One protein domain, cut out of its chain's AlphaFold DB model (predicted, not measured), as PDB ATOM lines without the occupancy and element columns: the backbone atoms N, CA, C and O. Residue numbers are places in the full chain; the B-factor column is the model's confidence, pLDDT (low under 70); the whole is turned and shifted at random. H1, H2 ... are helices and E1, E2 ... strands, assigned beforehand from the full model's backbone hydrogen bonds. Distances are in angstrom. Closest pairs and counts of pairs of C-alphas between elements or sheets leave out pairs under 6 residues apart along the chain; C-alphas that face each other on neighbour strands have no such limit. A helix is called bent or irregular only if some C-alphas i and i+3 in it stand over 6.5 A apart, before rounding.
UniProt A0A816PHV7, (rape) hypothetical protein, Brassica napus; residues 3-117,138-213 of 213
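What this domain is: This is residues 3 to 117 and 138 to 213 of the 213 residues of the protein "(rape) hypothetical protein" of Brassica napus (UniProt A0A816PHV7). A twisted wall of seven strands has four helices, H2 to H5, along one face, while short H1 lies over the opposite face near the E1 end. E2 lies off the sheet at the E1 end, over the same face as H1 and apart from E1, and residues 70 to 75 stick out. The 191 printed residues hold five named helices and eight named strands, in the order E1 E2 H1 E3 H2 E4 H3 E5 E6 H4 E7 H5 E8, a mixed class. The mixed sheet runs E1 E3 E4 E5 E6 E7 E8, antiparallel between E1 and E3 and parallel from E3 on. The whole is compact, with a radius of gyration of the C-alphas of 16.5 A and spans of 45 by 37 by 35 A.

Where its parts are: E1 is residues 10 to 13, from C-alpha 10 at (-88.479, 173.682, -75.767). E2 is 24 to 26, H1 34 to 37 and E3 48 to 52. H2, 55 to 70, is 22.3 A long and irregular, with C-alphas 56 and 59 8.0 A apart and a kink of 44 degrees near residue 62. E4 is 80 to 86, 19.3 A, and H3 91 to 102, 16.5 A. E5, 107 to 115, 22.0 A, bends by 62 degrees at residue 110. E6, 144 to 151, 19.6 A, bends by 64 degrees at residue 147. H4 is 158 to 169, E7 174 to 179, H5 186 to 201, 23.0 A, and E8 209 to 212, ending at (-101.420, 152.816, -62.887).

How they stand to each other: Edge strand E1 is antiparallel to E3, with N 11 and O 50 2.9 A apart. Parallel E4 and E5 have N 112 and O 82 at 2.8 A; parallel E7 and E8 have N 177 and O 209 at 2.8 A. Four strand-helix-strand units, two parallel neighbour strands with a helix between, are right-handed: E3 H2 E4, E4 H3 E5, E6 H4 E7 and E7 H5 E8. H3 lies over E4, at a height over the sheet of 9.9 A. H1, H2, H4 and H5 only graze the sheet. H2 and H3 only just touch, with 3 pairs of C-alphas within 8 A, Ser 55 and Glu 93 closest at 5.5 A. H4 and H5 only just touch, also with 3 pairs, Ser 165 and Leu 199 closest at 6.3 A. Every O i to N i+4 pair is within hydrogen-bond range in H3, H4 and H5; H2 has 9 of 12, and H1 is too short for one.

The domain as a whole: The C-alphas of Asp 72 and Thr 187, the two farthest apart, are 49.0 A apart. Residues 118 to 137 are not printed; C-alphas 117 and 138 are 21.6 A apart across the cut. Of the links printed whole, none is long. Mean pLDDT of the printed part is 75.3; 63 residues are under 70, among them 31 to 46 and 56 to 79.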
ATOM      1  N   VAL A   3     -77.507 164.134 -79.618       70.31
ATOM      2  CA  VAL A   3     -77.658 165.578 -79.450       70.31
ATOM      3  C   VAL A   3     -77.562 165.882 -77.966       70.31
ATOM      4  O   VAL A   3     -78.345 165.371 -77.172       70.31
ATOM      5  N   TYR A   4     -76.604 166.724 -77.600       78.81
ATOM      6  CA  TYR A   4     -76.418 167.198 -76.235       78.81
ATOM      7  C   TYR A   4     -76.882 168.646 -76.182       78.81
ATOM      8  O   TYR A   4     -76.286 169.513 -76.820       78.81
ATOM      9  N   ALA A   5     -77.963 168.898 -75.454       79.12
ATOM     10  CA  ALA A   5     -78.580 170.212 -75.363       79.12
ATOM     11  C   ALA A   5     -78.977 170.466 -73.905       79.12
ATOM     12  O   ALA A   5     -80.112 170.255 -73.489       79.12
ATOM     13  N   THR A   6     -77.993 170.871 -73.100       77.06
ATOM     14  CA  THR A   6     -78.114 170.956 -71.634       77.06
ATOM     15  C   THR A   6     -79.061 172.047 -71.144       77.06
ATOM     16  O   THR A   6     -79.511 171.967 -70.009       77.06
ATOM     17  N   CYS A   7     -79.351 173.040 -71.985       78.75
ATOM     18  CA  CYS A   7     -80.245 174.164 -71.692       78.75
ATOM     19  C   CYS A   7     -81.452 174.180 -72.643       78.75
ATOM     20  O   CYS A   7     -81.933 175.240 -73.020       78.75
ATOM     21  N   LEU A   8     -81.850 173.014 -73.161       80.56
ATOM     22  CA  LEU A   8     -83.009 172.918 -74.039       80.56
ATOM     23  C   LEU A   8     -84.272 172.917 -73.184       80.56
ATOM     24  O   LEU A   8     -84.499 171.947 -72.470       80.56
ATOM     25  N   ASP A   9     -85.078 173.968 -73.289       80.81
ATOM     26  CA  ASP A   9     -86.349 174.082 -72.563       80.81
ATOM     27  C   ASP A   9     -87.564 173.814 -73.457       80.81
ATOM     28  O   ASP A   9     -88.613 173.415 -72.964       80.81
ATOM     29  N   VAL A  10     -87.418 173.941 -74.782       82.19
ATOM     30  CA  VAL A  10     -88.479 173.682 -75.767       82.19
ATOM     31  C   VAL A  10     -87.941 172.831 -76.914       82.19
ATOM     32  O   VAL A  10     -86.899 173.143 -77.493       82.19
ATOM     33  N   LEU A  11     -88.667 171.778 -77.288       81.88
ATOM     34  CA  LEU A  11     -88.363 170.930 -78.441       81.88
ATOM     35  C   LEU A  11     -89.635 170.637 -79.243       81.88
ATOM     36  O   LEU A  11     -90.492 169.884 -78.791       81.88
ATOM     37  N   ASP A  12     -89.722 171.186 -80.456       80.56
ATOM     38  CA  ASP A  12     -90.790 170.900 -81.427       80.56
ATOM     39  C   ASP A  12     -90.306 169.860 -82.444       80.56
ATOM     40  O   ASP A  12     -89.478 170.150 -83.313       80.56
ATOM     41  N   ILE A  13     -90.818 168.634 -82.339       76.62
ATOM     42  CA  ILE A  13     -90.570 167.576 -83.310       76.62
ATOM     43  C   ILE A  13     -91.783 167.425 -84.221       76.62
ATOM     44  O   ILE A  13     -92.766 166.773 -83.882       76.62
ATOM     45  N   ARG A  14     -91.693 167.979 -85.429       73.38
ATOM     46  CA  ARG A  14     -92.820 167.983 -86.378       73.38
ATOM     47  C   ARG A  14     -93.052 166.652 -87.092       73.38
ATOM     48  O   ARG A  14     -94.172 166.371 -87.497       73.38
ATOM     49  N   CYS A  15     -91.998 165.870 -87.313       68.19
ATOM     50  CA  CYS A  15     -92.068 164.568 -87.974       68.19
ATOM     51  C   CYS A  15     -90.812 163.756 -87.644       68.19
ATOM     52  O   CYS A  15     -89.691 164.263 -87.750       68.19
ATOM     53  N   ILE A  16     -90.995 162.489 -87.281       64.94
ATOM     54  CA  ILE A  16     -89.917 161.560 -86.954       64.94
ATOM     55  C   ILE A  16     -89.960 160.406 -87.951       64.94
ATOM     56  O   ILE A  16     -90.747 159.482 -87.829       64.94
ATOM     57  N   LYS A  17     -89.059 160.418 -88.934       63.56
ATOM     58  CA  LYS A  17     -88.961 159.331 -89.932       63.56
ATOM     59  C   LYS A  17     -87.932 158.261 -89.578       63.56
ATOM     60  O   LYS A  17     -87.559 157.448 -90.422       63.56
ATOM     61  N   VAL A  18     -87.401 158.299 -88.360       57.38
ATOM     62  CA  VAL A  18     -86.270 157.472 -87.929       57.38
ATOM     63  C   VAL A  18     -86.730 156.556 -86.802       57.38
ATOM     64  O   VAL A  18     -87.526 156.961 -85.969       57.38
ATOM     65  N   LYS A  19     -86.224 155.322 -86.743       57.12
ATOM     66  CA  LYS A  19     -86.421 154.461 -85.568       57.12
ATOM     67  C   LYS A  19     -85.604 154.994 -84.384       57.12
ATOM     68  O   LYS A  19     -84.462 155.416 -84.587       57.12
ATOM     69  N   ARG A  20     -86.172 154.928 -83.171       56.44
ATOM     70  CA  ARG A  20     -85.596 155.430 -81.904       56.44
ATOM     71  C   ARG A  20     -84.138 155.033 -81.688       56.44
ATOM     72  O   ARG A  20     -83.349 155.856 -81.244       56.44
ATOM     73  N   ASP A  21     -83.774 153.808 -82.066       57.22
ATOM     74  CA  ASP A  21     -82.429 153.243 -81.876       57.22
ATOM     75  C   ASP A  21     -81.307 154.083 -82.519       57.22
ATOM     76  O   ASP A  21     -80.128 153.872 -82.244       57.22
ATOM     77  N   ASN A  22     -81.662 155.066 -83.354       61.84
ATOM     78  CA  ASN A  22     -80.732 155.964 -84.023       61.84
ATOM     79  C   ASN A  22     -80.737 157.412 -83.490       61.84
ATOM     80  O   ASN A  22     -80.009 158.235 -84.057       61.84
ATOM     81  N   PHE A  23     -81.499 157.760 -82.444       67.56
ATOM     82  CA  PHE A  23     -81.558 159.122 -81.890       67.56
ATOM     83  C   PHE A  23     -81.484 159.137 -80.355       67.56
ATOM     84  O   PHE A  23     -82.350 158.597 -79.674       67.56
ATOM     85  N   ILE A  24     -80.452 159.792 -79.817       69.56
ATOM     86  CA  ILE A  24     -80.263 160.016 -78.380       69.56
ATOM     87  C   ILE A  24     -80.271 161.526 -78.149       69.56
ATOM     88  O   ILE A  24     -79.405 162.232 -78.668       69.56
ATOM     89  N   LEU A  25     -81.233 162.016 -77.369       75.06
ATOM     90  CA  LEU A  25     -81.255 163.392 -76.883       75.06
ATOM     91  C   LEU A  25     -80.860 163.408 -75.408       75.06
ATOM     92  O   LEU A  25     -81.522 162.795 -74.574       75.06
ATOM     93  N   VAL A  26     -79.794 164.135 -75.093       75.44
ATOM     94  CA  VAL A  26     -79.360 164.417 -73.726       75.44
ATOM     95  C   VAL A  26     -79.729 165.863 -73.414       75.44
ATOM     96  O   VAL A  26     -78.942 166.787 -73.634       75.44
ATOM     97  N   ALA A  27     -80.960 166.046 -72.943       79.06
ATOM     98  CA  ALA A  27     -81.523 167.325 -72.530       79.06
ATOM     99  C   ALA A  27     -82.175 167.147 -71.148       79.06
ATOM    100  O   ALA A  27     -83.222 166.519 -71.056       79.06
ATOM    101  N   PRO A  28     -81.561 167.633 -70.054       75.12
ATOM    102  CA  PRO A  28     -82.028 167.347 -68.696       75.12
ATOM    103  C   PRO A  28     -83.402 167.957 -68.380       75.12
ATOM    104  O   PRO A  28     -84.134 167.397 -67.568       75.12
ATOM    105  N   ASN A  29     -83.757 169.068 -69.033       75.38
ATOM    106  CA  ASN A  29     -85.034 169.754 -68.827       75.38
ATOM    107  C   ASN A  29     -86.163 169.159 -69.689       75.38
ATOM    108  O   ASN A  29     -87.327 169.209 -69.297       75.38
ATOM    109  N   ILE A  30     -85.819 168.532 -70.823       74.38
ATOM    110  CA  ILE A  30     -86.759 167.815 -71.688       74.38
ATOM    111  C   ILE A  30     -86.749 166.332 -71.324       74.38
ATOM    112  O   ILE A  30     -85.915 165.558 -71.799       74.38
ATOM    113  N   GLN A  31     -87.715 165.903 -70.517       65.81
ATOM    114  CA  GLN A  31     -87.941 164.473 -70.324       65.81
ATOM    115  C   GLN A  31     -88.702 163.923 -71.532       65.81
ATOM    116  O   GLN A  31     -89.926 163.956 -71.590       65.81
ATOM    117  N   VAL A  32     -87.954 163.441 -72.530       60.31
ATOM    118  CA  VAL A  32     -88.527 162.693 -73.654       60.31
ATOM    119  C   VAL A  32     -88.985 161.342 -73.125       60.31
ATOM    120  O   VAL A  32     -88.167 160.435 -72.933       60.31
ATOM    121  N   ASN A  33     -90.283 161.191 -72.880       57.88
ATOM    122  CA  ASN A  33     -90.806 159.886 -72.536       57.88
ATOM    123  C   ASN A  33     -90.643 158.901 -73.706       57.88
ATOM    124  O   ASN A  33     -90.657 159.218 -74.897       57.88
ATOM    125  N   THR A  34     -90.474 157.649 -73.316       50.66
ATOM    126  CA  THR A  34     -90.299 156.461 -74.133       50.66
ATOM    127  C   THR A  34     -91.444 156.220 -75.126       50.66
ATOM    128  O   THR A  34     -91.186 155.578 -76.146       50.66
ATOM    129  N   ASN A  35     -92.651 156.729 -74.848       50.66
ATOM    130  CA  ASN A  35     -93.885 156.389 -75.564       50.66
ATOM    131  C   ASN A  35     -94.063 157.092 -76.911       50.66
ATOM    132  O   ASN A  35     -94.652 156.489 -77.800       50.66
ATOM    133  N   ALA A  36     -93.441 158.256 -77.133       50.56
ATOM    134  CA  ALA A  36     -93.465 158.946 -78.433       50.56
ATOM    135  C   ALA A  36     -92.930 158.097 -79.611       50.56
ATOM    136  O   ALA A  36     -93.081 158.452 -80.776       50.56
ATOM    137  N   TRP A  37     -92.266 156.978 -79.299       49.53
ATOM    138  CA  TRP A  37     -91.655 156.048 -80.248       49.53
ATOM    139  C   TRP A  37     -92.252 154.634 -80.187       49.53
ATOM    140  O   TRP A  37     -91.848 153.774 -80.973       49.53
ATOM    141  N   LEU A  38     -93.137 154.363 -79.221       45.22
ATOM    142  CA  LEU A  38     -93.786 153.067 -79.040       45.22
ATOM    143  C   LEU A  38     -95.105 153.088 -79.802       45.22
ATOM    144  O   LEU A  38     -96.171 153.415 -79.297       45.22
ATOM    145  N   ASP A  39     -94.968 152.762 -81.075       44.44
ATOM    146  CA  ASP A  39     -96.056 152.625 -82.019       44.44
ATOM    147  C   ASP A  39     -96.938 151.420 -81.649       44.44
ATOM    148  O   ASP A  39     -96.623 150.285 -82.001       44.44
ATOM    149  N   ASP A  40     -98.038 151.664 -80.933       43.75
ATOM    150  CA  ASP A  40     -99.169 150.721 -80.835       43.75
ATOM    151  C   ASP A  40    -100.413 151.245 -81.592       43.75
ATOM    152  O   ASP A  40    -101.465 150.602 -81.641       43.75
ATOM    153  N   HIS A  41    -100.301 152.421 -82.227       46.47
ATOM    154  CA  HIS A  41    -101.407 153.094 -82.924       46.47
ATOM    155  C   HIS A  41    -101.136 153.440 -84.398       46.47
ATOM    156  O   HIS A  41    -102.033 153.940 -85.075       46.47
ATOM    157  N   GLY A  42     -99.950 153.155 -84.938       44.84
ATOM    158  CA  GLY A  42     -99.613 153.422 -86.338       44.84
ATOM    159  C   GLY A  42     -99.462 154.910 -86.682       44.84
ATOM    160  O   GLY A  42     -99.444 155.239 -87.869       44.84
ATOM    161  N   CYS A  43     -99.368 155.817 -85.693       50.72
ATOM    162  CA  CYS A  43     -99.160 157.257 -85.924       50.72
ATOM    163  C   CYS A  43     -97.680 157.643 -85.806       50.72
ATOM    164  O   CYS A  43     -97.303 158.486 -84.996       50.72
ATOM    165  N   MET A  44     -96.831 157.066 -86.655       50.84
ATOM    166  CA  MET A  44     -95.403 157.415 -86.728       50.84
ATOM    167  C   MET A  44     -95.125 158.868 -87.184       50.84
ATOM    168  O   MET A  44     -93.971 159.285 -87.215       50.84
ATOM    169  N   ASP A  45     -96.156 159.656 -87.515       57.34
ATOM    170  CA  ASP A  45     -96.035 161.010 -88.080       57.34
ATOM    171  C   ASP A  45     -96.685 162.116 -87.224       57.34
ATOM    172  O   ASP A  45     -96.834 163.251 -87.680       57.34
ATOM    173  N   CYS A  46     -97.083 161.816 -85.988       63.50
ATOM    174  CA  CYS A  46     -97.713 162.801 -85.116       63.50
ATOM    175  C   CYS A  46     -96.669 163.821 -84.582       63.50
ATOM    176  O   CYS A  46     -95.619 163.410 -84.076       63.50
ATOM    177  N   PRO A  47     -96.908 165.148 -84.669       72.56
ATOM    178  CA  PRO A  47     -95.994 166.144 -84.115       72.56
ATOM    179  C   PRO A  47     -95.972 166.065 -82.582       72.56
ATOM    180  O   PRO A  47     -97.015 165.880 -81.951       72.56
ATOM    181  N   HIS A  48     -94.787 166.209 -81.992       76.75
ATOM    182  CA  HIS A  48     -94.558 166.166 -80.549       76.75
ATOM    183  C   HIS A  48     -93.898 167.459 -80.083       76.75
ATOM    184  O   HIS A  48     -92.792 167.777 -80.523       76.75
ATOM    185  N   LEU A  49     -94.545 168.163 -79.156       81.56
ATOM    186  CA  LEU A  49     -93.920 169.272 -78.447       81.56
ATOM    187  C   LEU A  49     -93.529 168.829 -77.042       81.56
ATOM    188  O   LEU A  49     -94.376 168.367 -76.278       81.56
ATOM    189  N   TYR A  50     -92.265 169.038 -76.698       83.38
ATOM    190  CA  TYR A  50     -91.785 168.927 -75.331       83.38
ATOM    191  C   TYR A  50     -91.462 170.306 -74.796       83.38
ATOM    192  O   TYR A  50     -90.813 171.103 -75.482       83.38
ATOM    193  N   TYR A  51     -91.887 170.566 -73.568       84.06
ATOM    194  CA  TYR A  51     -91.705 171.868 -72.964       84.06
ATOM    195  C   TYR A  51     -91.476 171.791 -71.454       84.06
ATOM    196  O   TYR A  51     -92.283 171.258 -70.695       84.06
ATOM    197  N   HIS A  52     -90.362 172.361 -71.017       84.88
ATOM    198  CA  HIS A  52     -90.092 172.650 -69.625       84.88
ATOM    199  C   HIS A  52     -90.613 174.051 -69.300       84.88
ATOM    200  O   HIS A  52     -89.957 175.039 -69.616       84.88
ATOM    201  N   VAL A  53     -91.795 174.135 -68.687       81.38
ATOM    202  CA  VAL A  53     -92.397 175.416 -68.293       81.38
ATOM    203  C   VAL A  53     -91.490 176.077 -67.263       81.38
ATOM    204  O   VAL A  53     -91.035 175.380 -66.367       81.38
ATOM    205  N   SER A  54     -91.188 177.371 -67.344       80.81
ATOM    206  CA  SER A  54     -90.398 178.042 -66.302       80.81
ATOM    207  C   SER A  54     -90.731 179.527 -66.223       80.81
ATOM    208  O   SER A  54     -90.473 180.275 -67.162       80.81
ATOM    209  N   SER A  55     -91.164 179.990 -65.049       73.00
ATOM    210  CA  SER A  55     -91.490 181.401 -64.788       73.00
ATOM    211  C   SER A  55     -90.347 182.375 -65.122       73.00
ATOM    212  O   SER A  55     -90.571 183.457 -65.659       73.00
ATOM    213  N   TYR A  56     -89.088 181.968 -64.923       68.44
ATOM    214  CA  TYR A  56     -87.914 182.789 -65.265       68.44
ATOM    215  C   TYR A  56     -87.802 183.144 -66.761       68.44
ATOM    216  O   TYR A  56     -87.176 184.145 -67.110       68.44
ATOM    217  N   LEU A  57     -88.393 182.339 -67.645       64.12
ATOM    218  CA  LEU A  57     -88.279 182.507 -69.091       64.12
ATOM    219  C   LEU A  57     -89.492 183.224 -69.701       64.12
ATOM    220  O   LEU A  57     -89.471 183.476 -70.899       64.12
ATOM    221  N   ALA A  58     -90.497 183.639 -68.921       61.28
ATOM    222  CA  ALA A  58     -91.798 184.110 -69.419       61.28
ATOM    223  C   ALA A  58     -91.737 185.201 -70.520       61.28
ATOM    224  O   ALA A  58     -92.580 185.248 -71.422       61.28
ATOM    225  N   GLN A  59     -90.731 186.087 -70.489       58.97
ATOM    226  CA  GLN A  59     -90.527 187.117 -71.522       58.97
ATOM    227  C   GLN A  59     -89.910 186.551 -72.818       58.97
ATOM    228  O   GLN A  59     -90.292 186.974 -73.910       58.97
ATOM    229  N   GLU A  60     -88.963 185.615 -72.712       61.56
ATOM    230  CA  GLU A  60     -88.360 184.914 -73.856       61.56
ATOM    231  C   GLU A  60     -89.321 183.861 -74.426       61.56
ATOM    232  O   GLU A  60     -89.448 183.733 -75.642       61.56
ATOM    233  N   GLU A  61     -90.095 183.198 -73.570       63.03
ATOM    234  CA  GLU A  61     -91.134 182.232 -73.919       63.03
ATOM    235  C   GLU A  61     -92.233 182.859 -74.763       63.03
ATOM    236  O   GLU A  61     -92.617 182.270 -75.764       63.03
ATOM    237  N   LYS A  62     -92.679 184.088 -74.470       62.31
ATOM    238  CA  LYS A  62     -93.618 184.801 -75.358       62.31
ATOM    239  C   LYS A  62     -93.086 184.957 -76.781       62.31
ATOM    240  O   LYS A  62     -93.860 184.838 -77.730       62.31
ATOM    241  N   ASN A  63     -91.783 185.190 -76.944       62.66
ATOM    242  CA  ASN A  63     -91.165 185.263 -78.268       62.66
ATOM    243  C   ASN A  63     -91.065 183.875 -78.913       62.66
ATOM    244  O   ASN A  63     -91.386 183.742 -80.090       62.66
ATOM    245  N   ILE A  64     -90.711 182.839 -78.144       65.38
ATOM    246  CA  ILE A  64     -90.686 181.443 -78.611       65.38
ATOM    247  C   ILE A  64     -92.083 180.993 -79.056       65.38
ATOM    248  O   ILE A  64     -92.222 180.366 -80.102       65.38
ATOM    249  N   TRP A  65     -93.133 181.353 -78.316       62.91
ATOM    250  CA  TRP A  65     -94.517 181.064 -78.680       62.91
ATOM    251  C   TRP A  65     -94.935 181.820 -79.924       62.91
ATOM    252  O   TRP A  65     -95.504 181.212 -80.825       62.91
ATOM    253  N   HIS A  66     -94.593 183.104 -80.027       59.66
ATOM    254  CA  HIS A  66     -94.779 183.841 -81.269       59.66
ATOM    255  C   HIS A  66     -94.072 183.151 -82.441       59.66
ATOM    256  O   HIS A  66     -94.700 182.973 -83.472       59.66
ATOM    257  N   GLU A  67     -92.834 182.679 -82.309       65.00
ATOM    258  CA  GLU A  67     -92.144 181.951 -83.385       65.00
ATOM    259  C   GLU A  67     -92.765 180.572 -83.679       65.00
ATOM    260  O   GLU A  67     -92.929 180.192 -84.841       65.00
ATOM    261  N   LEU A  68     -93.183 179.823 -82.658       63.47
ATOM    262  CA  LEU A  68     -93.868 178.537 -82.821       63.47
ATOM    263  C   LEU A  68     -95.252 178.688 -83.463       63.47
ATOM    264  O   LEU A  68     -95.670 177.777 -84.175       63.47
ATOM    265  N   LEU A  69     -95.938 179.807 -83.220       56.88
ATOM    266  CA  LEU A  69     -97.248 180.150 -83.783       56.88
ATOM    267  C   LEU A  69     -97.150 180.811 -85.167       56.88
ATOM    268  O   LEU A  69     -98.038 180.623 -85.994       56.88
ATOM    269  N   VAL A  70     -96.093 181.592 -85.422       52.31
ATOM    270  CA  VAL A  70     -95.897 182.391 -86.649       52.31
ATOM    271  C   VAL A  70     -95.023 181.666 -87.680       52.31
ATOM    272  O   VAL A  70     -95.029 182.061 -88.840       52.31
ATOM    273  N   SER A  71     -94.312 180.585 -87.328       53.34
ATOM    274  CA  SER A  71     -93.509 179.808 -88.293       53.34
ATOM    275  C   SER A  71     -94.356 178.985 -89.286       53.34
ATOM    276  O   SER A  71     -94.466 177.763 -89.194       53.34
ATOM    277  N   ASP A  72     -94.933 179.684 -90.267       43.69
ATOM    278  CA  ASP A  72     -95.121 179.336 -91.688       43.69
ATOM    279  C   ASP A  72     -95.622 177.926 -92.078       43.69
ATOM    280  O   ASP A  72     -95.407 177.466 -93.199       43.69
ATOM    281  N   PHE A  73     -96.392 177.250 -91.225       43.59
ATOM    282  CA  PHE A  73     -97.321 176.196 -91.664       43.59
ATOM    283  C   PHE A  73     -98.755 176.588 -91.308       43.59
ATOM    284  O   PHE A  73     -99.424 175.979 -90.477       43.59
ATOM    285  N   HIS A  74     -99.203 177.648 -91.982       42.19
ATOM    286  CA  HIS A  74    -100.453 178.393 -91.815       42.19
ATOM    287  C   HIS A  74    -101.782 177.634 -92.020       42.19
ATOM    288  O   HIS A  74    -102.807 178.282 -92.179       42.19
ATOM    289  N   ASP A  75    -101.821 176.302 -91.961       42.88
ATOM    290  CA  ASP A  75    -103.084 175.552 -92.117       42.88
ATOM    291  C   ASP A  75    -103.194 174.268 -91.278       42.88
ATOM    292  O   ASP A  75    -104.238 173.612 -91.278       42.88
ATOM    293  N   MET A  76    -102.157 173.886 -90.526       43.84
ATOM    294  CA  MET A  76    -102.225 172.693 -89.681       43.84
ATOM    295  C   MET A  76    -102.570 173.080 -88.250       43.84
ATOM    296  O   MET A  76    -101.705 173.383 -87.433       43.84
ATOM    297  N   ARG A  77    -103.872 173.022 -87.954       54.28
ATOM    298  CA  ARG A  77    -104.391 172.726 -86.614       54.28
ATOM    299  C   ARG A  77    -103.449 171.731 -85.920       54.28
ATOM    300  O   ARG A  77    -103.275 170.622 -86.426       54.28
ATOM    301  N   ARG A  78    -102.789 172.122 -84.821       61.09
ATOM    302  CA  ARG A  78    -101.874 171.224 -84.100       61.09
ATOM    303  C   ARG A  78    -102.703 170.144 -83.407       61.09
ATOM    304  O   ARG A  78    -103.245 170.360 -82.330       61.09
ATOM    305  N   SER A  79    -102.802 168.985 -84.047       64.06
ATOM    306  CA  SER A  79    -103.182 167.720 -83.418       64.06
ATOM    307  C   SER A  79    -101.932 166.860 -83.279       64.06
ATOM    308  O   SER A  79    -101.181 166.715 -84.245       64.06
ATOM    309  N   GLY A  80    -101.694 166.299 -82.100       75.88
ATOM    310  CA  GLY A  80    -100.484 165.530 -81.831       75.88
ATOM    311  C   GLY A  80    -100.287 165.312 -80.342       75.88
ATOM    312  O   GLY A  80    -101.268 165.214 -79.598       75.88
ATOM    313  N   CYS A  81     -99.030 165.263 -79.927       80.25
ATOM    314  CA  CYS A  81     -98.645 164.968 -78.559       80.25
ATOM    315  C   CYS A  81     -97.988 166.183 -77.899       80.25
ATOM    316  O   CYS A  81     -97.224 166.922 -78.529       80.25
ATOM    317  N   LEU A  82     -98.282 166.383 -76.621       84.25
ATOM    318  CA  LEU A  82     -97.729 167.451 -75.801       84.25
ATOM    319  C   LEU A  82     -97.179 166.846 -74.514       84.25
ATOM    320  O   LEU A  82     -97.907 166.160 -73.806       84.25
ATOM    321  N   SER A  83     -95.919 167.134 -74.207       86.81
ATOM    322  CA  SER A  83     -95.272 166.747 -72.958       86.81
ATOM    323  C   SER A  83     -94.776 167.997 -72.243       86.81
ATOM    324  O   SER A  83     -93.974 168.755 -72.797       86.81
ATOM    325  N   VAL A  84     -95.286 168.250 -71.038       87.69
ATOM    326  CA  VAL A  84     -94.959 169.447 -70.251       87.69
ATOM    327  C   VAL A  84     -94.395 169.082 -68.887       87.69
ATOM    328  O   VAL A  84     -94.921 168.207 -68.203       87.69
ATOM    329  N   SER A  85     -93.352 169.785 -68.453       89.25
ATOM    330  CA  SER A  85     -92.898 169.768 -67.060       89.25
ATOM    331  C   SER A  85     -93.292 171.073 -66.385       89.25
ATOM    332  O   SER A  85     -92.902 172.136 -66.858       89.25
ATOM    333  N   VAL A  86     -94.061 170.992 -65.299       88.00
ATOM    334  CA  VAL A  86     -94.718 172.155 -64.683       88.00
ATOM    335  C   VAL A  86     -94.820 172.009 -63.162       88.00
ATOM    336  O   VAL A  86     -95.025 170.906 -62.644       88.00
ATOM    337  N   ASP A  87     -94.681 173.117 -62.441       89.44
ATOM    338  CA  ASP A  87     -95.056 173.255 -61.032       89.44
ATOM    339  C   ASP A  87     -96.451 173.889 -60.942       89.44
ATOM    340  O   ASP A  87     -96.631 175.079 -61.183       89.44
ATOM    341  N   LEU A  88     -97.460 173.095 -60.571       89.12
ATOM    342  CA  LEU A  88     -98.834 173.595 -60.432       89.12
ATOM    343  C   LEU A  88     -99.040 174.526 -59.228       89.12
ATOM    344  O   LEU A  88    -100.124 175.092 -59.070       89.12
ATOM    345  N   THR A  89     -98.026 174.678 -58.375       87.75
ATOM    346  CA  THR A  89     -98.044 175.613 -57.248       87.75
ATOM    347  C   THR A  89     -97.413 176.960 -57.588       87.75
ATOM    348  O   THR A  89     -97.664 177.929 -56.870       87.75
ATOM    349  N   ASP A  90     -96.686 177.055 -58.708       86.94
ATOM    350  CA  ASP A  90     -96.255 178.327 -59.286       86.94
ATOM    351  C   ASP A  90     -97.383 178.893 -60.178       86.94
ATOM    352  O   ASP A  90     -97.694 178.331 -61.234       86.94
ATOM    353  N   PRO A  91     -98.035 180.005 -59.786       84.38
ATOM    354  CA  PRO A  91     -99.121 180.581 -60.569       84.38
ATOM    355  C   PRO A  91     -98.679 181.062 -61.959       84.38
ATOM    356  O   PRO A  91     -99.508 181.072 -62.866       84.38
ATOM    357  N   GLU A  92     -97.417 181.455 -62.147       83.50
ATOM    358  CA  GLU A  92     -96.908 181.904 -63.445       83.50
ATOM    359  C   GLU A  92     -96.739 180.721 -64.403       83.50
ATOM    360  O   GLU A  92     -97.226 180.778 -65.534       83.50
ATOM    361  N   GLU A  93     -96.180 179.601 -63.934       86.44
ATOM    362  CA  GLU A  93     -96.113 178.366 -64.726       86.44
ATOM    363  C   GLU A  93     -97.509 177.818 -65.067       86.44
ATOM    364  O   GLU A  93     -97.736 177.316 -66.169       86.44
ATOM    365  N   VAL A  94     -98.475 177.957 -64.154       85.12
ATOM    366  CA  VAL A  94     -99.873 177.581 -64.409       85.12
ATOM    367  C   VAL A  94    -100.508 178.440 -65.504       85.12
ATOM    368  O   VAL A  94    -101.238 177.905 -66.341       85.12
ATOM    369  N   GLU A  95    -100.272 179.754 -65.516       83.38
ATOM    370  CA  GLU A  95    -100.776 180.616 -66.592       83.38
ATOM    371  C   GLU A  95    -100.121 180.276 -67.932       83.38
ATOM    372  O   GLU A  95    -100.829 180.142 -68.931       83.38
ATOM    373  N   ILE A  96     -98.811 180.019 -67.948       82.06
ATOM    374  CA  ILE A  96     -98.114 179.570 -69.156       82.06
ATOM    375  C   ILE A  96     -98.698 178.241 -69.655       82.06
ATOM    376  O   ILE A  96     -98.992 178.108 -70.840       82.06
ATOM    377  N   LEU A  97     -98.951 177.266 -68.776       85.06
ATOM    378  CA  LEU A  97     -99.582 175.999 -69.161       85.06
ATOM    379  C   LEU A  97    -100.963 176.212 -69.799       85.06
ATOM    380  O   LEU A  97    -101.303 175.532 -70.769       85.06
ATOM    381  N   LYS A  98    -101.764 177.151 -69.283       82.00
ATOM    382  CA  LYS A  98    -103.061 177.495 -69.888       82.00
ATOM    383  C   LYS A  98    -102.882 178.101 -71.270       82.00
ATOM    384  O   LYS A  98    -103.583 177.687 -72.189       82.00
ATOM    385  N   GLU A  99    -101.962 179.052 -71.426       78.62
ATOM    386  CA  GLU A  99    -101.638 179.632 -72.732       78.62
ATOM    387  C   GLU A  99    -101.201 178.541 -73.709       78.62
ATOM    388  O   GLU A  99    -101.710 178.495 -74.827       78.62
ATOM    389  N   VAL A 100    -100.358 177.606 -73.255       79.06
ATOM    390  CA  VAL A 100     -99.931 176.452 -74.044       79.06
ATOM    391  C   VAL A 100    -101.137 175.642 -74.488       79.06
ATOM    392  O   VAL A 100    -101.356 175.514 -75.684       79.06
ATOM    393  N   LEU A 101    -101.971 175.163 -73.567       79.94
ATOM    394  CA  LEU A 101    -103.131 174.327 -73.895       79.94
ATOM    395  C   LEU A 101    -104.149 175.038 -74.804       79.94
ATOM    396  O   LEU A 101    -104.756 174.386 -75.651       79.94
ATOM    397  N   LEU A 102    -104.290 176.364 -74.702       75.94
ATOM    398  CA  LEU A 102    -105.142 177.168 -75.589       75.94
ATOM    399  C   LEU A 102    -104.645 177.223 -77.044       75.94
ATOM    400  O   LEU A 102    -105.435 177.535 -77.934       75.94
ATOM    401  N   MET A 103    -103.371 176.922 -77.313       73.00
ATOM    402  CA  MET A 103    -102.848 176.858 -78.686       73.00
ATOM    403  C   MET A 103    -103.232 175.566 -79.418       73.00
ATOM    404  O   MET A 103    -103.046 175.482 -80.636       73.00
ATOM    405  N   TRP A 104    -103.740 174.550 -78.715       74.06
ATOM    406  CA  TRP A 104    -104.185 173.314 -79.348       74.06
ATOM    407  C   TRP A 104    -105.621 173.466 -79.806       74.06
ATOM    408  O   TRP A 104    -106.500 173.901 -79.071       74.06
ATOM    409  N   THR A 105    -105.837 173.126 -81.069       61.16
ATOM    410  CA  THR A 105    -107.030 173.567 -81.781       61.16
ATOM    411  C   THR A 105    -108.269 172.752 -81.469       61.16
ATOM    412  O   THR A 105    -109.323 173.353 -81.538       61.16
ATOM    413  N   ASP A 106    -108.161 171.457 -81.126       67.75
ATOM    414  CA  ASP A 106    -109.328 170.625 -80.758       67.75
ATOM    415  C   ASP A 106    -108.934 169.293 -80.075       67.75
ATOM    416  O   ASP A 106    -109.587 168.861 -79.132       67.75
ATOM    417  N   LEU A 107    -107.875 168.607 -80.539       74.44
ATOM    418  CA  LEU A 107    -107.524 167.251 -80.081       74.44
ATOM    419  C   LEU A 107    -106.031 167.106 -79.760       74.44
ATOM    420  O   LEU A 107    -105.174 167.213 -80.641       74.44
ATOM    421  N   LEU A 108    -105.743 166.759 -78.510       80.75
ATOM    422  CA  LEU A 108    -104.474 166.212 -78.048       80.75
ATOM    423  C   LEU A 108    -104.579 164.688 -78.015       80.75
ATOM    424  O   LEU A 108    -105.387 164.118 -77.284       80.75
ATOM    425  N   MET A 109    -103.770 164.010 -78.826       80.06
ATOM    426  CA  MET A 109    -103.722 162.550 -78.797       80.06
ATOM    427  C   MET A 109    -103.085 162.064 -77.503       80.06
ATOM    428  O   MET A 109    -103.651 161.229 -76.807       80.06
ATOM    429  N   GLU A 110    -101.936 162.626 -77.157       82.81
ATOM    430  CA  GLU A 110    -101.259 162.304 -75.912       82.81
ATOM    431  C   GLU A 110    -100.886 163.590 -75.202       82.81
ATOM    432  O   GLU A 110    -100.274 164.489 -75.781       82.81
ATOM    433  N   PHE A 111    -101.284 163.680 -73.943       87.19
ATOM    434  CA  PHE A 111    -100.890 164.761 -73.067       87.19
ATOM    435  C   PHE A 111    -100.148 164.182 -71.872       87.19
ATOM    436  O   PHE A 111    -100.733 163.513 -71.023       87.19
ATOM    437  N   GLU A 112     -98.847 164.414 -71.829       88.81
ATOM    438  CA  GLU A 112     -97.985 164.020 -70.731       88.81
ATOM    439  C   GLU A 112     -97.716 165.238 -69.853       88.81
ATOM    440  O   GLU A 112     -97.318 166.301 -70.333       88.81
ATOM    441  N   ILE A 113     -97.913 165.074 -68.553       90.06
ATOM    442  CA  ILE A 113     -97.595 166.097 -67.569       90.06
ATOM    443  C   ILE A 113     -96.659 165.517 -66.519       90.06
ATOM    444  O   ILE A 113     -96.954 164.523 -65.853       90.06
ATOM    445  N   LEU A 114     -95.506 166.159 -66.391       90.19
ATOM    446  CA  LEU A 114     -94.525 165.914 -65.354       90.19
ATOM    447  C   LEU A 114     -94.650 166.974 -64.278       90.19
ATOM    448  O   LEU A 114     -94.217 168.115 -64.460       90.19
ATOM    449  N   PHE A 115     -95.165 166.561 -63.126       89.44
ATOM    450  CA  PHE A 115     -95.150 167.414 -61.951       89.44
ATOM    451  C   PHE A 115     -93.716 167.569 -61.453       89.44
ATOM    452  O   PHE A 115     -92.991 166.586 -61.234       89.44
ATOM    453  N   LYS A 116     -93.275 168.821 -61.328       88.25
ATOM    454  CA  LYS A 116     -91.968 169.136 -60.758       88.25
ATOM    455  C   LYS A 116     -91.990 168.787 -59.274       88.25
ATOM    456  O   LYS A 116     -92.789 169.315 -58.509       88.25
ATOM    457  N   ASN A 117     -91.096 167.893 -58.855       72.06
ATOM    458  CA  ASN A 117     -90.951 167.575 -57.438       72.06
ATOM    459  C   ASN A 117     -90.524 168.840 -56.683       72.06
ATOM    460  O   ASN A 117     -89.474 169.421 -56.985       72.06
ATOM    461  N   PHE A 138    -110.530 175.554 -65.735       58.28
ATOM    462  CA  PHE A 138    -109.084 175.530 -65.951       58.28
ATOM    463  C   PHE A 138    -108.767 175.340 -67.444       58.28
ATOM    464  O   PHE A 138    -107.804 175.916 -67.940       58.28
ATOM    465  N   LEU A 139    -109.633 174.623 -68.172       60.72
ATOM    466  CA  LEU A 139    -109.606 174.517 -69.633       60.72
ATOM    467  C   LEU A 139    -110.925 174.972 -70.238       60.72
ATOM    468  O   LEU A 139    -111.994 174.774 -69.655       60.72
ATOM    469  N   ASN A 140    -110.846 175.550 -71.432       57.47
ATOM    470  CA  ASN A 140    -112.024 175.758 -72.258       57.47
ATOM    471  C   ASN A 140    -112.549 174.389 -72.742       57.47
ATOM    472  O   ASN A 140    -111.759 173.483 -72.997       57.47
ATOM    473  N   GLY A 141    -113.869 174.225 -72.852       58.31
ATOM    474  CA  GLY A 141    -114.520 172.928 -73.114       58.31
ATOM    475  C   GLY A 141    -114.251 172.308 -74.493       58.31
ATOM    476  O   GLY A 141    -114.746 171.221 -74.774       58.31
ATOM    477  N   ASP A 142    -113.467 172.979 -75.336       67.00
ATOM    478  CA  ASP A 142    -113.240 172.612 -76.735       67.00
ATOM    479  C   ASP A 142    -112.017 171.690 -76.939       67.00
ATOM    480  O   ASP A 142    -111.798 171.210 -78.046       67.00
ATOM    481  N   LEU A 143    -111.221 171.413 -75.893       74.69
ATOM    482  CA  LEU A 143    -109.999 170.601 -75.994       74.69
ATOM    483  C   LEU A 143    -110.235 169.143 -75.576       74.69
ATOM    484  O   LEU A 143    -110.656 168.860 -74.458       74.69
ATOM    485  N   TRP A 144    -109.963 168.189 -76.459       78.94
ATOM    486  CA  TRP A 144    -110.149 166.755 -76.210       78.94
ATOM    487  C   TRP A 144    -108.800 166.071 -75.993       78.94
ATOM    488  O   TRP A 144    -107.827 166.402 -76.666       78.94
ATOM    489  N   PHE A 145    -108.746 165.086 -75.093       82.38
ATOM    490  CA  PHE A 145    -107.520 164.346 -74.783       82.38
ATOM    491  C   PHE A 145    -107.737 162.850 -74.984       82.38
ATOM    492  O   PHE A 145    -108.517 162.242 -74.265       82.38
ATOM    493  N   TYR A 146    -107.036 162.198 -75.906       81.12
ATOM    494  CA  TYR A 146    -107.209 160.751 -76.066       81.12
ATOM    495  C   TYR A 146    -106.583 160.000 -74.878       81.12
ATOM    496  O   TYR A 146    -107.280 159.299 -74.137       81.12
ATOM    497  N   ASN A 147    -105.292 160.240 -74.638       84.31
ATOM    498  CA  ASN A 147    -104.530 159.695 -73.522       84.31
ATOM    499  C   ASN A 147    -103.904 160.824 -72.696       84.31
ATOM    500  O   ASN A 147    -103.272 161.726 -73.242       84.31
ATOM    501  N   VAL A 148    -104.035 160.743 -71.375       88.25
ATOM    502  CA  VAL A 148    -103.333 161.614 -70.427       88.25
ATOM    503  C   VAL A 148    -102.378 160.768 -69.600       88.25
ATOM    504  O   VAL A 148    -102.790 159.756 -69.041       88.25
ATOM    505  N   TRP A 149    -101.127 161.192 -69.483       89.44
ATOM    506  CA  TRP A 149    -100.107 160.532 -68.677       89.44
ATOM    507  C   TRP A 149     -99.651 161.474 -67.565       89.44
ATOM    508  O   TRP A 149     -99.157 162.567 -67.838       89.44
ATOM    509  N   LEU A 150     -99.831 161.061 -66.312       91.19
ATOM    510  CA  LEU A 150     -99.398 161.799 -65.131       91.19
ATOM    511  C   LEU A 150     -98.118 161.167 -64.582       91.19
ATOM    512  O   LEU A 150     -98.116 160.006 -64.166       91.19
ATOM    513  N   TYR A 151     -97.051 161.954 -64.544       88.19
ATOM    514  CA  TYR A 151     -95.754 161.570 -64.001       88.19
ATOM    515  C   TYR A 151     -95.491 162.308 -62.694       88.19
ATOM    516  O   TYR A 151     -95.892 163.458 -62.521       88.19
ATOM    517  N   ASN A 152     -94.794 161.643 -61.770       89.12
ATOM    518  CA  ASN A 152     -94.542 162.109 -60.399       89.12
ATOM    519  C   ASN A 152     -95.782 162.345 -59.517       89.12
ATOM    520  O   ASN A 152     -95.599 162.693 -58.352       89.12
ATOM    521  N   PHE A 153     -96.994 162.071 -60.007       90.44
ATOM    522  CA  PHE A 153     -98.244 162.221 -59.264       90.44
ATOM    523  C   PHE A 153     -98.355 161.214 -58.118       90.44
ATOM    524  O   PHE A 153     -98.528 160.019 -58.351       90.44
ATOM    525  N   ASP A 154     -98.324 161.687 -56.875       85.25
ATOM    526  CA  ASP A 154     -98.585 160.853 -55.691       85.25
ATOM    527  C   ASP A 154     -99.821 161.271 -54.890       85.25
ATOM    528  O   ASP A 154    -100.138 160.654 -53.871       85.25
ATOM    529  N   GLY A 155    -100.522 162.307 -55.356       83.19
ATOM    530  CA  GLY A 155    -101.727 162.843 -54.731       83.19
ATOM    531  C   GLY A 155    -101.518 163.450 -53.342       83.19
ATOM    532  O   GLY A 155    -102.500 163.642 -52.627       83.19
ATOM    533  N   SER A 156    -100.272 163.734 -52.947       84.19
ATOM    534  CA  SER A 156     -99.966 164.507 -51.735       84.19
ATOM    535  C   SER A 156    -100.102 166.018 -51.938       84.19
ATOM    536  O   SER A 156    -100.221 166.759 -50.964       84.19
ATOM    537  N   ASN A 157    -100.097 166.464 -53.194       87.56
ATOM    538  CA  ASN A 157    -100.240 167.852 -53.604       87.56
ATOM    539  C   ASN A 157    -101.691 168.127 -54.041       87.56
ATOM    540  O   ASN A 157    -102.208 167.488 -54.965       87.56
ATOM    541  N   ASP A 158    -102.343 169.077 -53.369       89.19
ATOM    542  CA  ASP A 158    -103.748 169.412 -53.604       89.19
ATOM    543  C   ASP A 158    -103.969 170.034 -54.991       89.19
ATOM    544  O   ASP A 158    -104.984 169.753 -55.632       89.19
ATOM    545  N   GLU A 159    -103.026 170.833 -55.498       89.75
ATOM    546  CA  GLU A 159    -103.092 171.416 -56.840       89.75
ATOM    547  C   GLU A 159    -103.001 170.344 -57.935       89.75
ATOM    548  O   GLU A 159    -103.774 170.381 -58.896       89.75
ATOM    549  N   GLU A 160    -102.121 169.352 -57.772       90.62
ATOM    550  CA  GLU A 160    -101.999 168.211 -58.693       90.62
ATOM    551  C   GLU A 160    -103.263 167.349 -58.691       90.62
ATOM    552  O   GLU A 160    -103.785 166.980 -59.750       90.62
ATOM    553  N   PHE A 161    -103.800 167.058 -57.502       90.56
ATOM    554  CA  PHE A 161    -105.043 166.306 -57.370       90.56
ATOM    555  C   PHE A 161    -106.229 167.069 -57.972       90.56
ATOM    556  O   PHE A 161    -107.048 166.479 -58.685       90.56
ATOM    557  N   ALA A 162    -106.321 168.377 -57.723       89.69
ATOM    558  CA  ALA A 162    -107.361 169.232 -58.283       89.69
ATOM    559  C   ALA A 162    -107.280 169.282 -59.813       89.69
ATOM    560  O   ALA A 162    -108.312 169.173 -60.474       89.69
ATOM    561  N   PHE A 163    -106.075 169.377 -60.376       88.50
ATOM    562  CA  PHE A 163    -105.847 169.344 -61.819       88.50
ATOM    563  C   PHE A 163    -106.308 168.020 -62.443       88.50
ATOM    564  O   PHE A 163    -107.125 168.026 -63.366       88.50
ATOM    565  N   ALA A 164    -105.867 166.878 -61.902       89.31
ATOM    566  CA  ALA A 164    -106.269 165.554 -62.389       89.31
ATOM    567  C   ALA A 164    -107.788 165.328 -62.266       89.31
ATOM    568  O   ALA A 164    -108.431 164.818 -63.186       89.31
ATOM    569  N   SER A 165    -108.380 165.768 -61.151       87.88
ATOM    570  CA  SER A 165    -109.831 165.731 -60.940       87.88
ATOM    571  C   SER A 165    -110.567 166.578 -61.975       87.88
ATOM    572  O   SER A 165    -111.573 166.140 -62.530       87.88
ATOM    573  N   HIS A 166    -110.059 167.777 -62.266       84.50
ATOM    574  CA  HIS A 166    -110.671 168.686 -63.228       84.50
ATOM    575  C   HIS A 166    -110.680 168.094 -64.636       84.50
ATOM    576  O   HIS A 166    -111.728 168.089 -65.274       84.50
ATOM    577  N   LEU A 167    -109.560 167.512 -65.066       83.94
ATOM    578  CA  LEU A 167    -109.450 166.795 -66.336       83.94
ATOM    579  C   LEU A 167    -110.527 165.702 -66.475       83.94
ATOM    580  O   LEU A 167    -111.188 165.609 -67.505       83.94
ATOM    581  N   LEU A 168    -110.759 164.906 -65.426       83.38
ATOM    582  CA  LEU A 168    -111.771 163.838 -65.433       83.38
ATOM    583  C   LEU A 168    -113.220 164.343 -65.361       83.38
ATOM    584  O   LEU A 168    -114.141 163.636 -65.772       83.38
ATOM    585  N   MET A 169    -113.442 165.519 -64.771       78.94
ATOM    586  CA  MET A 169    -114.781 166.068 -64.535       78.94
ATOM    587  C   MET A 169    -115.262 167.007 -65.646       78.94
ATOM    588  O   MET A 169    -116.475 167.205 -65.787       78.94
ATOM    589  N   GLN A 170    -114.350 167.616 -66.403       72.88
ATOM    590  CA  GLN A 170    -114.693 168.490 -67.520       72.88
ATOM    591  C   GLN A 170    -115.295 167.717 -68.706       72.88
ATOM    592  O   GLN A 170    -115.189 166.498 -68.810       72.88
ATOM    593  N   GLU A 171    -115.940 168.442 -69.630       63.19
ATOM    594  CA  GLU A 171    -116.457 167.895 -70.903       63.19
ATOM    595  C   GLU A 171    -115.344 167.487 -71.887       63.19
ATOM    596  O   GLU A 171    -115.614 167.085 -73.016       63.19
ATOM    597  N   THR A 172    -114.088 167.543 -71.453       65.12
ATOM    598  CA  THR A 172    -112.941 167.018 -72.175       65.12
ATOM    599  C   THR A 172    -113.027 165.491 -72.219       65.12
ATOM    600  O   THR A 172    -112.978 164.813 -71.190       65.12
ATOM    601  N   VAL A 173    -113.193 164.913 -73.412       62.97
ATOM    602  CA  VAL A 173    -113.313 163.457 -73.576       62.97
ATOM    603  C   VAL A 173    -111.946 162.820 -73.359       62.97
ATOM    604  O   VAL A 173    -111.171 162.730 -74.299       62.97
ATOM    605  N   ILE A 174    -111.671 162.389 -72.125       73.31
ATOM    606  CA  ILE A 174    -110.500 161.575 -71.772       73.31
ATOM    607  C   ILE A 174    -110.826 160.105 -72.023       73.31
ATOM    608  O   ILE A 174    -111.743 159.574 -71.406       73.31
ATOM    609  N   ILE A 175    -110.110 159.395 -72.887       78.44
ATOM    610  CA  ILE A 175    -110.343 157.942 -73.001       78.44
ATOM    611  C   ILE A 175    -109.579 157.220 -71.897       78.44
ATOM    612  O   ILE A 175    -110.160 156.401 -71.173       78.44
ATOM    613  N   LYS A 176    -108.301 157.574 -71.725       85.88
ATOM    614  CA  LYS A 176    -107.408 156.934 -70.761       85.88
ATOM    615  C   LYS A 176    -106.583 157.952 -69.980       85.88
ATOM    616  O   LYS A 176    -105.996 158.857 -70.562       85.88
ATOM    617  N   MET A 177    -106.509 157.770 -68.668       89.69
ATOM    618  CA  MET A 177    -105.571 158.446 -67.779       89.69
ATOM    619  C   MET A 177    -104.621 157.405 -67.182       89.69
ATOM    620  O   MET A 177    -105.057 156.469 -66.511       89.69
ATOM    621  N   MET A 178    -103.331 157.570 -67.444       90.44
ATOM    622  CA  MET A 178    -102.245 156.715 -66.984       90.44
ATOM    623  C   MET A 178    -101.465 157.435 -65.890       90.44
ATOM    624  O   MET A 178    -101.072 158.582 -66.080       90.44
ATOM    625  N   ILE A 179    -101.223 156.780 -64.760       90.56
ATOM    626  CA  ILE A 179    -100.473 157.352 -63.636       90.56
ATOM    627  C   ILE A 179     -99.219 156.510 -63.409       90.56
ATOM    628  O   ILE A 179     -99.313 155.314 -63.127       90.56
ATOM    629  N   GLU A 180     -98.045 157.123 -63.557       89.25
ATOM    630  CA  GLU A 180     -96.770 156.436 -63.350       89.25
ATOM    631  C   GLU A 180     -96.567 156.165 -61.853       89.25
ATOM    632  O   GLU A 180     -96.513 157.082 -61.037       89.25
ATOM    633  N   THR A 181     -96.445 154.891 -61.489       86.75
ATOM    634  CA  THR A 181     -96.204 154.450 -60.106       86.75
ATOM    635  C   THR A 181     -95.132 153.364 -60.000       86.75
ATOM    636  O   THR A 181     -94.698 153.039 -58.893       86.75
ATOM    637  N   SER A 182     -94.686 152.785 -61.119       82.44
ATOM    638  CA  SER A 182     -93.695 151.698 -61.151       82.44
ATOM    639  C   SER A 182     -92.355 152.065 -60.519       82.44
ATOM    640  O   SER A 182     -91.718 151.208 -59.905       82.44
ATOM    641  N   SER A 183     -91.949 153.331 -60.618       82.06
ATOM    642  CA  SER A 183     -90.711 153.853 -60.037       82.06
ATOM    643  C   SER A 183     -90.852 154.296 -58.571       82.06
ATOM    644  O   SER A 183     -89.856 154.654 -57.933       82.06
ATOM    645  N   PHE A 184     -92.061 154.269 -57.996       86.12
ATOM    646  CA  PHE A 184     -92.306 154.844 -56.674       86.12
ATOM    647  C   PHE A 184     -91.840 153.941 -55.525       86.12
ATOM    648  O   PHE A 184     -92.111 152.736 -55.517       86.12
ATOM    649  N   PRO A 185     -91.219 154.519 -54.477       87.62
ATOM    650  CA  PRO A 185     -90.993 153.794 -53.234       87.62
ATOM    651  C   PRO A 185     -92.336 153.422 -52.575       87.62
ATOM    652  O   PRO A 185     -93.336 154.113 -52.796       87.62
ATOM    653  N   PRO A 186     -92.377 152.392 -51.707       87.88
ATOM    654  CA  PRO A 186     -93.626 151.840 -51.170       87.88
ATOM    655  C   PRO A 186     -94.583 152.878 -50.571       87.88
ATOM    656  O   PRO A 186     -95.777 152.842 -50.841       87.88
ATOM    657  N   THR A 187     -94.068 153.840 -49.800       85.56
ATOM    658  CA  THR A 187     -94.889 154.895 -49.185       85.56
ATOM    659  C   THR A 187     -95.500 155.836 -50.222       85.56
ATOM    660  O   THR A 187     -96.685 156.142 -50.141       85.56
ATOM    661  N   LYS A 188     -94.717 156.260 -51.224       86.81
ATOM    662  CA  LYS A 188     -95.205 157.128 -52.307       86.81
ATOM    663  C   LYS A 188     -96.235 156.390 -53.169       86.81
ATOM    664  O   LYS A 188     -97.254 156.961 -53.538       86.81
ATOM    665  N   LYS A 189     -96.015 155.094 -53.409       89.88
ATOM    666  CA  LYS A 189     -96.955 154.227 -54.125       89.88
ATOM    667  C   LYS A 189     -98.300 154.095 -53.404       89.88
ATOM    668  O   LYS A 189     -99.331 154.256 -54.045       89.88
ATOM    669  N   LEU A 190     -98.300 153.877 -52.086       89.25
ATOM    670  CA  LEU A 190     -99.536 153.817 -51.290       89.25
ATOM    671  C   LEU A 190    -100.337 155.126 -51.359       89.25
ATOM    672  O   LEU A 190    -101.561 155.089 -51.477       89.25
ATOM    673  N   ASN A 191     -99.655 156.276 -51.312       90.50
ATOM    674  CA  ASN A 191    -100.308 157.581 -51.459       90.50
ATOM    675  C   ASN A 191    -100.946 157.732 -52.847       90.50
ATOM    676  O   ASN A 191    -102.125 158.082 -52.943       90.50
ATOM    677  N   ALA A 192    -100.204 157.376 -53.900       91.12
ATOM    678  CA  ALA A 192    -100.698 157.409 -55.271       91.12
ATOM    679  C   ALA A 192    -101.923 156.496 -55.459       91.12
ATOM    680  O   ALA A 192    -102.926 156.926 -56.018       91.12
ATOM    681  N   GLU A 193    -101.892 155.266 -54.936       92.31
ATOM    682  CA  GLU A 193    -103.021 154.326 -54.988       92.31
ATOM    683  C   GLU A 193    -104.266 154.876 -54.272       92.31
ATOM    684  O   GLU A 193    -105.379 154.784 -54.796       92.31
ATOM    685  N   ALA A 194    -104.092 155.505 -53.105       92.56
ATOM    686  CA  ALA A 194    -105.189 156.150 -52.388       92.56
ATOM    687  C   ALA A 194    -105.768 157.344 -53.167       92.56
ATOM    688  O   ALA A 194    -106.984 157.539 -53.193       92.56
ATOM    689  N   ALA A 195    -104.919 158.134 -53.826       93.12
ATOM    690  CA  ALA A 195    -105.352 159.235 -54.680       93.12
ATOM    691  C   ALA A 195    -106.097 158.734 -55.927       93.12
ATOM    692  O   ALA A 195    -107.166 159.246 -56.249       93.12
ATOM    693  N   VAL A 196    -105.598 157.679 -56.575       92.62
ATOM    694  CA  VAL A 196    -106.252 157.012 -57.712       92.62
ATOM    695  C   VAL A 196    -107.638 156.504 -57.320       92.62
ATOM    696  O   VAL A 196    -108.595 156.724 -58.061       92.62
ATOM    697  N   ALA A 197    -107.778 155.887 -56.142       92.75
ATOM    698  CA  ALA A 197    -109.075 155.441 -55.638       92.75
ATOM    699  C   ALA A 197    -110.067 156.611 -55.513       92.75
ATOM    700  O   ALA A 197    -111.192 156.511 -56.000       92.75
ATOM    701  N   LYS A 198    -109.628 157.757 -54.971       93.31
ATOM    702  CA  LYS A 198    -110.455 158.975 -54.907       93.31
ATOM    703  C   LYS A 198    -110.841 159.487 -56.300       93.31
ATOM    704  O   LYS A 198    -111.993 159.851 -56.508       93.31
ATOM    705  N   LEU A 199    -109.917 159.485 -57.268       90.75
ATOM    706  CA  LEU A 199    -110.210 159.879 -58.655       90.75
ATOM    707  C   LEU A 199    -111.223 158.934 -59.322       90.75
ATOM    708  O   LEU A 199    -112.058 159.367 -60.119       90.75
ATOM    709  N   MET A 200    -111.181 157.638 -59.002       89.50
ATOM    710  CA  MET A 200    -112.130 156.654 -59.527       89.50
ATOM    711  C   MET A 200    -113.560 156.863 -59.015       89.50
ATOM    712  O   MET A 200    -114.492 156.541 -59.755       89.50
ATOM    713  N   GLU A 201    -113.724 157.410 -57.808       90.62
ATOM    714  CA  GLU A 201    -115.016 157.705 -57.172       90.62
ATOM    715  C   GLU A 201    -115.674 159.008 -57.659       90.62
ATOM    716  O   GLU A 201    -116.863 159.222 -57.410       90.62
ATOM    717  N   LEU A 202    -114.938 159.878 -58.363       87.31
ATOM    718  CA  LEU A 202    -115.480 161.141 -58.868       87.31
ATOM    719  C   LEU A 202    -116.666 160.916 -59.825       87.31
ATOM    720  O   LEU A 202    -116.691 159.929 -60.567       87.31
ATOM    721  N   PRO A 203    -117.652 161.834 -59.864       79.94
ATOM    722  CA  PRO A 203    -118.764 161.751 -60.802       79.94
ATOM    723  C   PRO A 203    -118.253 161.959 -62.232       79.94
ATOM    724  O   PRO A 203    -117.993 163.080 -62.667       79.94
ATOM    725  N   LYS A 204    -118.112 160.857 -62.969       71.38
ATOM    726  CA  LYS A 204    -117.633 160.865 -64.352       71.38
ATOM    727  C   LYS A 204    -118.788 161.148 -65.306       71.38
ATOM    728  O   LYS A 204    -119.820 160.477 -65.245       71.38
ATOM    729  N   ARG A 205    -118.611 162.108 -66.219       65.50
ATOM    730  CA  ARG A 205    -119.572 162.338 -67.312       65.50
ATOM    731  C   ARG A 205    -119.425 161.313 -68.439       65.50
ATOM    732  O   ARG A 205    -120.432 160.954 -69.046       65.50
ATOM    733  N   TYR A 206    -118.213 160.798 -68.670       69.38
ATOM    734  CA  TYR A 206    -117.929 159.751 -69.656       69.38
ATOM    735  C   TYR A 206    -117.231 158.540 -69.025       69.38
ATOM    736  O   TYR A 206    -116.760 158.568 -67.889       69.38
ATOM    737  N   LYS A 207    -117.176 157.423 -69.756       69.44
ATOM    738  CA  LYS A 207    -116.495 156.210 -69.291       69.44
ATOM    739  C   LYS A 207    -114.984 156.344 -69.510       69.44
ATOM    740  O   LYS A 207    -114.468 155.893 -70.525       69.44
ATOM    741  N   HIS A 208    -114.306 156.971 -68.555       76.38
ATOM    742  CA  HIS A 208    -112.848 157.115 -68.533       76.38
ATOM    743  C   HIS A 208    -112.180 155.884 -67.898       76.38
ATOM    744  O   HIS A 208    -112.670 155.373 -66.880       76.38
ATOM    745  N   PHE A 209    -111.045 155.446 -68.446       82.00
ATOM    746  CA  PHE A 209    -110.181 154.433 -67.832       82.00
ATOM    747  C   PHE A 209    -109.048 155.113 -67.064       82.00
ATOM    748  O   PHE A 209    -108.355 155.956 -67.623       82.00
ATOM    749  N   ILE A 210    -108.875 154.760 -65.791       88.19
ATOM    750  CA  ILE A 210    -107.745 155.211 -64.971       88.19
ATOM    751  C   ILE A 210    -106.912 153.972 -64.659       88.19
ATOM    752  O   ILE A 210    -107.450 153.009 -64.110       88.19
ATOM    753  N   GLU A 211    -105.634 153.986 -65.018       87.81
ATOM    754  CA  GLU A 211    -104.713 152.870 -64.807       87.81
ATOM    755  C   GLU A 211    -103.376 153.372 -64.254       87.81
ATOM    756  O   GLU A 211    -102.874 154.422 -64.655       87.81
ATOM    757  N   CYS A 212    -102.788 152.599 -63.346       87.56
ATOM    758  CA  CYS A 212    -101.420 152.816 -62.887       87.56
ATOM    759  C   CYS A 212    -100.462 151.941 -63.704       87.56
ATOM    760  O   CYS A 212    -100.807 150.796 -64.009       87.56
ATOM    761  N   PHE A 213     -99.267 152.444 -64.013       84.31
ATOM    762  CA  PHE A 213     -98.221 151.698 -64.726       84.31
ATOM    763  C   PHE A 213     -96.834 151.863 -64.101       84.31
ATOM    764  O   PHE A 213     -96.657 152.725 -63.208       84.31
TER     765      PHE A 213